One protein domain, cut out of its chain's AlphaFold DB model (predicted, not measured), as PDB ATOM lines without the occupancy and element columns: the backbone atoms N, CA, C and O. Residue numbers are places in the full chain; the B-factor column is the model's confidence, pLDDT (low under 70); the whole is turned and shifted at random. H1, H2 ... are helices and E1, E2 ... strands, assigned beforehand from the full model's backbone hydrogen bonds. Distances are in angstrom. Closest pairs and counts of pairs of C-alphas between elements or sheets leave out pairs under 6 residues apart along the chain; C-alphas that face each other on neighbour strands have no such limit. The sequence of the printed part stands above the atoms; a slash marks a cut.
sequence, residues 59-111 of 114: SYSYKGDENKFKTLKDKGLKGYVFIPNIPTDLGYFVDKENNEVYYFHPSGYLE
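Overview. This is residues 59 to 111 of the 114 residues of an uncharacterized protein of Paeniclostridium sordellii (UniProt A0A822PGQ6). The domain is one small, strongly twisted sheet of four antiparallel strands, with the short helix H1 at the end of the sheet where E1 ends and E2 begins. After E4 the last printed residues fold back along this edge strand, and residues 110 to 111 make a short antiparallel pairing with residues 103 to 104 of E4. The 53 printed residues hold E1, H1, E2, E3 and E4 in that order along the chain, and the sheet runs E1, E2, E3, E4. The class is mostly strand, though under half of the residues, 26 of the 53, are in named elements. The whole is compact and rounded, with a radius of gyration of the C-alphas of 10.1 A and spans of 29 by 22 by 18 A.

Arrangement. Inner strand E2, residues 79 to 84, is the antiparallel neighbour of inner strand E3, residues 91 to 95, at 154 degrees between their directions. The two form a hairpin, with N 82 and O 92 within hydrogen-bond range at 2.8 A. E1, residues 60 to 65, is an edge strand antiparallel to E2 at 150 degrees, and N 63 and O 81 are 2.8 A apart. The other edge strand, E4, residues 101 to 104, forms a hairpin with E3 at 140 degrees, with N 93 and O 102 at 2.9 A. E2, E3 and E4 are a meander, each strand the antiparallel neighbour of the one before. E1 and E4 are apart. From edge to edge the strands' lines turn by 96 degrees. H1, residues 70 to 74, is on the sheet but only grazes it, with residues 71 to 73. In H1 every O i to N i+4 pair is within hydrogen-bond range.

Along the chain. E2 is 16.2 A long from C-alpha 79 to C-alpha 84, and E3 measures 13.0 A. E1 begins at C-alpha 60, (30.536, -12.275, 15.366), and is 14.3 A long. E4, 9.1 A long, ends at C-alpha 104, (34.091, -19.363, 26.247). H1 begins at C-alpha 70, (43.704, -26.708, 24.020), and is 5.9 A long.

Size, cuts and confidence. The two C-alphas farthest apart are those of Pro 87 and Glu 97, at 29.1 A. The printed part, residues 59 to 111, has no cut. The links E1 to H1, H1 to E2 and E3 to E4 are tight, the link E2 to E3 is short, and no link is long. The mean pLDDT of the printed part is 96.9, and no printed residue is under 70.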
ATOM      1  N   SER A  59      27.465  -8.561  15.632       97.88
ATOM      2  CA  SER A  59      28.199  -9.348  14.642       97.88
ATOM      3  C   SER A  59      29.293 -10.159  15.326       97.88
ATOM      4  O   SER A  59      29.861  -9.730  16.332       97.88
ATOM      5  N   TYR A  60      29.601 -11.328  14.773       98.50
ATOM      6  CA  TYR A  60      30.536 -12.275  15.366       98.50
ATOM      7  C   TYR A  60      31.671 -12.587  14.395       98.50
ATOM      8  O   TYR A  60      31.454 -12.841  13.212       98.50
ATOM      9  N   SER A  61      32.897 -12.591  14.909       98.06
ATOM     10  CA  SER A  61      34.103 -12.926  14.158       98.06
ATOM     11  C   SER A  61      34.542 -14.353  14.470       98.06
ATOM     12  O   SER A  61      34.853 -14.661  15.621       98.06
ATOM     13  N   TYR A  62      34.638 -15.206  13.449       98.44
ATOM     14  CA  TYR A  62      35.159 -16.567  13.601       98.44
ATOM     15  C   TYR A  62      36.624 -16.559  14.056       98.44
ATOM     16  O   TYR A  62      37.451 -15.810  13.524       98.44
ATOM     17  N   LYS A  63      36.959 -17.394  15.045       98.19
ATOM     18  CA  LYS A  63      38.320 -17.512  15.585       98.19
ATOM     19  C   LYS A  63      38.945 -18.886  15.420       98.19
ATOM     20  O   LYS A  63      40.170 -18.952  15.522       98.19
ATOM     21  N   GLY A  64      38.188 -19.937  15.138       97.88
ATOM     22  CA  GLY A  64      38.713 -21.287  14.933       97.88
ATOM     23  C   GLY A  64      37.772 -22.364  15.453       97.88
ATOM     24  O   GLY A  64      36.748 -22.059  16.059       97.88
ATOM     25  N   ASP A  65      38.151 -23.613  15.229       97.94
ATOM     26  CA  ASP A  65      37.436 -24.797  15.697       97.94
ATOM     27  C   ASP A  65      38.078 -25.376  16.972       97.94
ATOM     28  O   ASP A  65      39.027 -24.811  17.533       97.94
ATOM     29  N   GLU A  66      37.582 -26.526  17.427       96.50
ATOM     30  CA  GLU A  66      38.100 -27.244  18.594       96.50
ATOM     31  C   GLU A  66      39.609 -27.533  18.551       96.50
ATOM     32  O   GLU A  66      40.257 -27.590  19.598       96.50
ATOM     33  N   ASN A  67      40.200 -27.676  17.362       97.19
ATOM     34  CA  ASN A  67      41.603 -28.056  17.217       97.19
ATOM     35  C   ASN A  67      42.546 -26.899  17.548       97.19
ATOM     36  O   ASN A  67      43.705 -27.126  17.907       97.19
ATOM     37  N   LYS A  68      42.059 -25.658  17.456       97.94
ATOM     38  CA  LYS A  68      42.838 -24.459  17.769       97.94
ATOM     39  C   LYS A  68      42.979 -24.212  19.272       97.94
ATOM     40  O   LYS A  68      43.951 -23.586  19.696       97.94
ATOM     41  N   PHE A  69      42.034 -24.685  20.086       97.25
ATOM     42  CA  PHE A  69      41.976 -24.364  21.511       97.25
ATOM     43  C   PHE A  69      42.215 -25.606  22.367       97.25
ATOM     44  O   PHE A  69      41.386 -26.511  22.421       97.25
ATOM     45  N   LYS A  70      43.325 -25.606  23.118       95.69
ATOM     46  CA  LYS A  70      43.704 -26.708  24.020       95.69
ATOM     47  C   LYS A  70      42.568 -27.102  24.970       95.69
ATOM     48  O   LYS A  70      42.294 -28.281  25.121       95.69
ATOM     49  N   THR A  71      41.867 -26.124  25.544       94.19
ATOM     50  CA  THR A  71      40.728 -26.351  26.447       94.19
ATOM     51  C   THR A  71      39.613 -27.181  25.812       94.19
ATOM     52  O   THR A  71      39.077 -28.068  26.469       94.19
ATOM     53  N   LEU A  72      39.257 -26.907  24.553       96.88
ATOM     54  CA  LEU A  72      38.192 -27.637  23.855       96.88
ATOM     55  C   LEU A  72      38.656 -29.051  23.511       96.88
ATOM     56  O   LEU A  72      37.969 -30.021  23.829       96.88
ATOM     57  N   LYS A  73      39.875 -29.165  22.972       96.12
ATOM     58  CA  LYS A  73      40.511 -30.442  22.649       96.12
ATOM     59  C   LYS A  73      40.638 -31.364  23.866       96.12
ATOM     60  O   LYS A  73      40.259 -32.527  23.783       96.12
ATOM     61  N   ASP A  74      41.131 -30.852  24.992       95.00
ATOM     62  CA  ASP A  74      41.322 -31.624  26.227       95.00
ATOM     63  C   ASP A  74      39.990 -32.107  26.824       95.00
ATOM     64  O   ASP A  74      39.943 -33.155  27.465       95.00
ATOM     65  N   LYS A  75      38.903 -31.354  26.609       94.06
ATOM     66  CA  LYS A  75      37.544 -31.719  27.037       94.06
ATOM     67  C   LYS A  75      36.809 -32.606  26.024       94.06
ATOM     68  O   LYS A  75      35.701 -33.040  26.312       94.06
ATOM     69  N   GLY A  76      37.397 -32.864  24.853       95.75
ATOM     70  CA  GLY A  76      36.752 -33.616  23.775       95.75
ATOM     71  C   GLY A  76      35.564 -32.896  23.128       95.75
ATOM     72  O   GLY A  76      34.761 -33.548  22.468       95.75
ATOM     73  N   LEU A  77      35.449 -31.577  23.313       96.12
ATOM     74  CA  LEU A  77      34.377 -30.762  22.740       96.12
ATOM     75  C   LEU A  77      34.677 -30.457  21.274       96.12
ATOM     76  O   LEU A  77      35.826 -30.180  20.924       96.12
ATOM     77  N   LYS A  78      33.647 -30.472  20.428       97.38
ATOM     78  CA  LYS A  78      33.762 -30.212  18.987       97.38
ATOM     79  C   LYS A  78      32.847 -29.068  18.615       97.38
ATOM     80  O   LYS A  78      31.664 -29.107  18.925       97.38
ATOM     81  N   GLY A  79      33.362 -28.056  17.932       97.56
ATOM     82  CA  GLY A  79      32.579 -26.848  17.725       97.56
ATOM     83  C   GLY A  79      33.332 -25.727  17.050       97.56
ATOM     84  O   GLY A  79      34.438 -25.897  16.542       97.56
ATOM     85  N   TYR A  80      32.711 -24.558  17.055       98.62
ATOM     86  CA  TYR A  80      33.267 -23.350  16.464       98.62
ATOM     87  C   TYR A  80      33.301 -22.235  17.498       98.62
ATOM     88  O   TYR A  80      32.353 -22.050  18.258       98.62
ATOM     89  N   VAL A  81      34.402 -21.487  17.520       98.56
ATOM     90  CA  VAL A  81      34.594 -20.350  18.417       98.56
ATOM     91  C   VAL A  81      34.450 -19.048  17.651       98.56
ATOM     92  O   VAL A  81      35.102 -18.827  16.624       98.56
ATOM     93  N   PHE A  82      33.657 -18.147  18.215       98.69
ATOM     94  CA  PHE A  82      33.435 -16.801  17.721       98.69
ATOM     95  C   PHE A  82      33.706 -15.772  18.818       98.69
ATOM     96  O   PHE A  82      33.577 -16.058  20.004       98.69
ATOM     97  N   ILE A  83      34.071 -14.557  18.425       98.12
ATOM     98  CA  ILE A  83      34.189 -13.406  19.330       98.12
ATOM     99  C   ILE A  83      33.176 -12.360  18.868       98.12
ATOM    100  O   ILE A  83      33.176 -12.038  17.675       98.12
ATOM    101  N   PRO A  84      32.306 -11.849  19.754       98.19
ATOM    102  CA  PRO A  84      31.381 -10.790  19.386       98.19
ATOM    103  C   PRO A  84      32.162  -9.496  19.131       98.19
ATOM    104  O   PRO A  84      33.155  -9.205  19.796       98.19
ATOM    105  N   ASN A  85      31.705  -8.683  18.188       97.44
ATOM    106  CA  ASN A  85      32.332  -7.405  17.863       97.44
ATOM    107  C   ASN A  85      31.875  -6.302  18.839       97.44
ATOM    108  O   ASN A  85      31.339  -5.274  18.431       97.44
ATOM    109  N   ILE A  86      32.068  -6.544  20.138       96.75
ATOM    110  CA  ILE A  86      31.793  -5.628  21.255       96.75
ATOM    111  C   ILE A  86      32.961  -5.681  22.258       96.75
ATOM    112  O   ILE A  86      33.707  -6.660  22.253       96.75
ATOM    113  N   PRO A  87      33.141  -4.674  23.134       97.31
ATOM    114  CA  PRO A  87      34.163  -4.719  24.179       97.31
ATOM    115  C   PRO A  87      33.869  -5.822  25.209       97.31
ATOM    116  O   PRO A  87      33.047  -5.649  26.105       97.31
ATOM    117  N   THR A  88      34.520  -6.974  25.056       95.75
ATOM    118  CA  THR A  88      34.445  -8.110  25.979       95.75
ATOM    119  C   THR A  88      35.669  -9.002  25.810       95.75
ATOM    120  O   THR A  88      36.249  -9.072  24.726       95.75
ATOM    121  N   ASP A  89      36.016  -9.723  26.871       95.06
ATOM    122  CA  ASP A  89      37.046 -10.759  26.834       95.06
ATOM    123  C   ASP A  89      36.453 -12.144  26.520       95.06
ATOM    124  O   ASP A  89      37.183 -13.087  26.221       95.06
ATOM    125  N   LEU A  90      35.124 -12.287  26.563       97.31
ATOM    126  CA  LEU A  90      34.439 -13.560  26.346       97.31
ATOM    127  C   LEU A  90      34.134 -13.808  24.867       97.31
ATOM    128  O   LEU A  90      33.627 -12.946  24.150       97.31
ATOM    129  N   GLY A  91      34.389 -15.039  24.438       97.94
ATOM    130  CA  GLY A  91      33.891 -15.583  23.185       97.94
ATOM    131  C   GLY A  91      32.675 -16.471  23.375       97.94
ATOM    132  O   GLY A  91      32.208 -16.706  24.488       97.94
ATOM    133  N   TYR A  92      32.210 -16.997  22.253       98.50
ATOM    134  CA  TYR A  92      31.148 -17.981  22.170       98.50
ATOM    135  C   TYR A  92      31.701 -19.248  21.543       98.50
ATOM    136  O   TYR A  92      32.334 -19.188  20.489       98.50
ATOM    137  N   PHE A  93      31.456 -20.381  22.181       98.56
ATOM    138  CA  PHE A  93      31.669 -21.700  21.606       98.56
ATOM    139  C   PHE A  93      30.306 -22.294  21.254       98.56
ATOM    140  O   PHE A  93      29.424 -22.333  22.106       98.56
ATOM    141  N   VAL A  94      30.136 -22.727  20.008       98.25
ATOM    142  CA  VAL A  94      28.931 -23.424  19.544       98.25
ATOM    143  C   VAL A  94      29.288 -24.881  19.309       98.25
ATOM    144  O   VAL A  94      30.161 -25.174  18.484       98.25
ATOM    145  N   ASP A  95      28.638 -25.775  20.042       97.31
ATOM    146  CA  ASP A  95      28.899 -27.208  19.987       97.31
ATOM    147  C   ASP A  95      28.251 -27.846  18.745       97.31
ATOM    148  O   ASP A  95      27.093 -27.583  18.415       97.31
ATOM    149  N   LYS A  96      29.010 -28.678  18.025       95.94
ATOM    150  CA  LYS A  96      28.572 -29.337  16.781       95.94
ATOM    151  C   LYS A  96      27.583 -30.478  17.006       95.94
ATOM    152  O   LYS A  96      26.907 -30.872  16.058       95.94
ATOM    153  N   GLU A  97      27.571 -31.080  18.192       92.25
ATOM    154  CA  GLU A  97      26.804 -32.290  18.488       92.25
ATOM    155  C   GLU A  97      25.390 -31.948  18.961       92.25
ATOM    156  O   GLU A  97      24.438 -32.627  18.574       92.25
ATOM    157  N   ASN A  98      25.231 -30.893  19.761       93.50
ATOM    158  CA  ASN A  98      23.940 -30.530  20.355       93.50
ATOM    159  C   ASN A  98      23.477 -29.092  20.062       93.50
ATOM    160  O   ASN A  98      22.387 -28.717  20.494       93.50
ATOM    161  N   ASN A  99      24.252 -28.317  19.293       94.94
ATOM    162  CA  ASN A  99      23.977 -26.922  18.927       94.94
ATOM    163  C   ASN A  99      23.888 -25.965  20.127       94.94
ATOM    164  O   ASN A  99      23.377 -24.851  19.997       94.94
ATOM    165  N   GLU A 100      24.365 -26.386  21.297       96.62
ATOM    166  CA  GLU A 100      24.400 -25.544  22.483       96.62
ATOM    167  C   GLU A 100      25.460 -24.454  22.339       96.62
ATOM    168  O   GLU A 100      26.516 -24.637  21.724       96.62
ATOM    169  N   VAL A 101      25.173 -23.304  22.943       98.25
ATOM    170  CA  VAL A 101      26.056 -22.144  22.917       98.25
ATOM    171  C   VAL A 101      26.586 -21.886  24.312       98.25
ATOM    172  O   VAL A 101      25.835 -21.826  25.283       98.25
ATOM    173  N   TYR A 102      27.894 -21.694  24.398       98.31
ATOM    174  CA  TYR A 102      28.611 -21.473  25.637       98.31
ATOM    175  C   TYR A 102      29.350 -20.144  25.588       98.31
ATOM    176  O   TYR A 102      29.986 -19.831  24.581       98.31
ATOM    177  N   TYR A 103      29.375 -19.407  26.696       98.19
ATOM    178  CA  TYR A 103      30.449 -18.451  26.929       98.19
ATOM    179  C   TYR A 103      31.770 -19.207  27.039       98.19
ATOM    180  O   TYR A 103      31.858 -20.232  27.713       98.19
ATOM    181  N   PHE A 104      32.805 -18.695  26.387       98.19
ATOM    182  CA  PHE A 104      34.091 -19.363  26.247       98.19
ATOM    183  C   PHE A 104      35.245 -18.391  26.486       98.19
ATOM    184  O   PHE A 104      35.262 -17.287  25.942       98.19
ATOM    185  N   HIS A 105      36.256 -18.832  27.234       97.12
ATOM    186  CA  HIS A 105      37.548 -18.152  27.312       97.12
ATOM    187  C   HIS A 105      38.695 -19.176  27.219       97.12
ATOM    188  O   HIS A 105      38.647 -20.211  27.896       97.12
ATOM    189  N   PRO A 106      39.782 -18.898  26.469       94.12
ATOM    190  CA  PRO A 106      40.914 -19.820  26.328       94.12
ATOM    191  C   PRO A 106      41.579 -20.250  27.645       94.12
ATOM    192  O   PRO A 106      42.224 -21.295  27.674       94.12
ATOM    193  N   SER A 107      41.395 -19.497  28.738       95.19
ATOM    194  CA  SER A 107      41.891 -19.854  30.081       95.19
ATOM    195  C   SER A 107      41.282 -21.133  30.662       95.19
ATOM    196  O   SER A 107      41.790 -21.633  31.661       95.19
ATOM    197  N   GLY A 108      40.199 -21.652  30.076       94.44
ATOM    198  CA  GLY A 108      39.478 -22.808  30.612       94.44
ATOM    199  C   GLY A 108      38.007 -22.537  30.913       94.44
ATOM    200  O   GLY A 108      37.276 -23.484  31.201       94.44
ATOM    201  N   TYR A 109      37.581 -21.273  30.849       96.81
ATOM    202  CA  TYR A 109      36.200 -20.887  31.112       96.81
ATOM    203  C   TYR A 109      35.263 -21.436  30.038       96.81
ATOM    204  O   TYR A 109      35.511 -21.263  28.841       96.81
ATOM    205  N   LEU A 110      34.185 -22.070  30.492       96.50
ATOM    206  CA  LEU A 110      33.103 -22.550  29.654       96.50
ATOM    207  C   LEU A 110      31.806 -22.545  30.472       96.50
ATOM    208  O   LEU A 110      31.740 -23.214  31.504       96.50
ATOM    209  N   GLU A 111      30.794 -21.812  30.024       97.56
ATOM    210  CA  GLU A 111      29.491 -21.714  30.694       97.56
ATOM    211  C   GLU A 111      28.369 -21.790  29.662       97.56
ATOM    212  O   GLU A 111      28.366 -21.019  28.708       97.56
TER     213      GLU A 111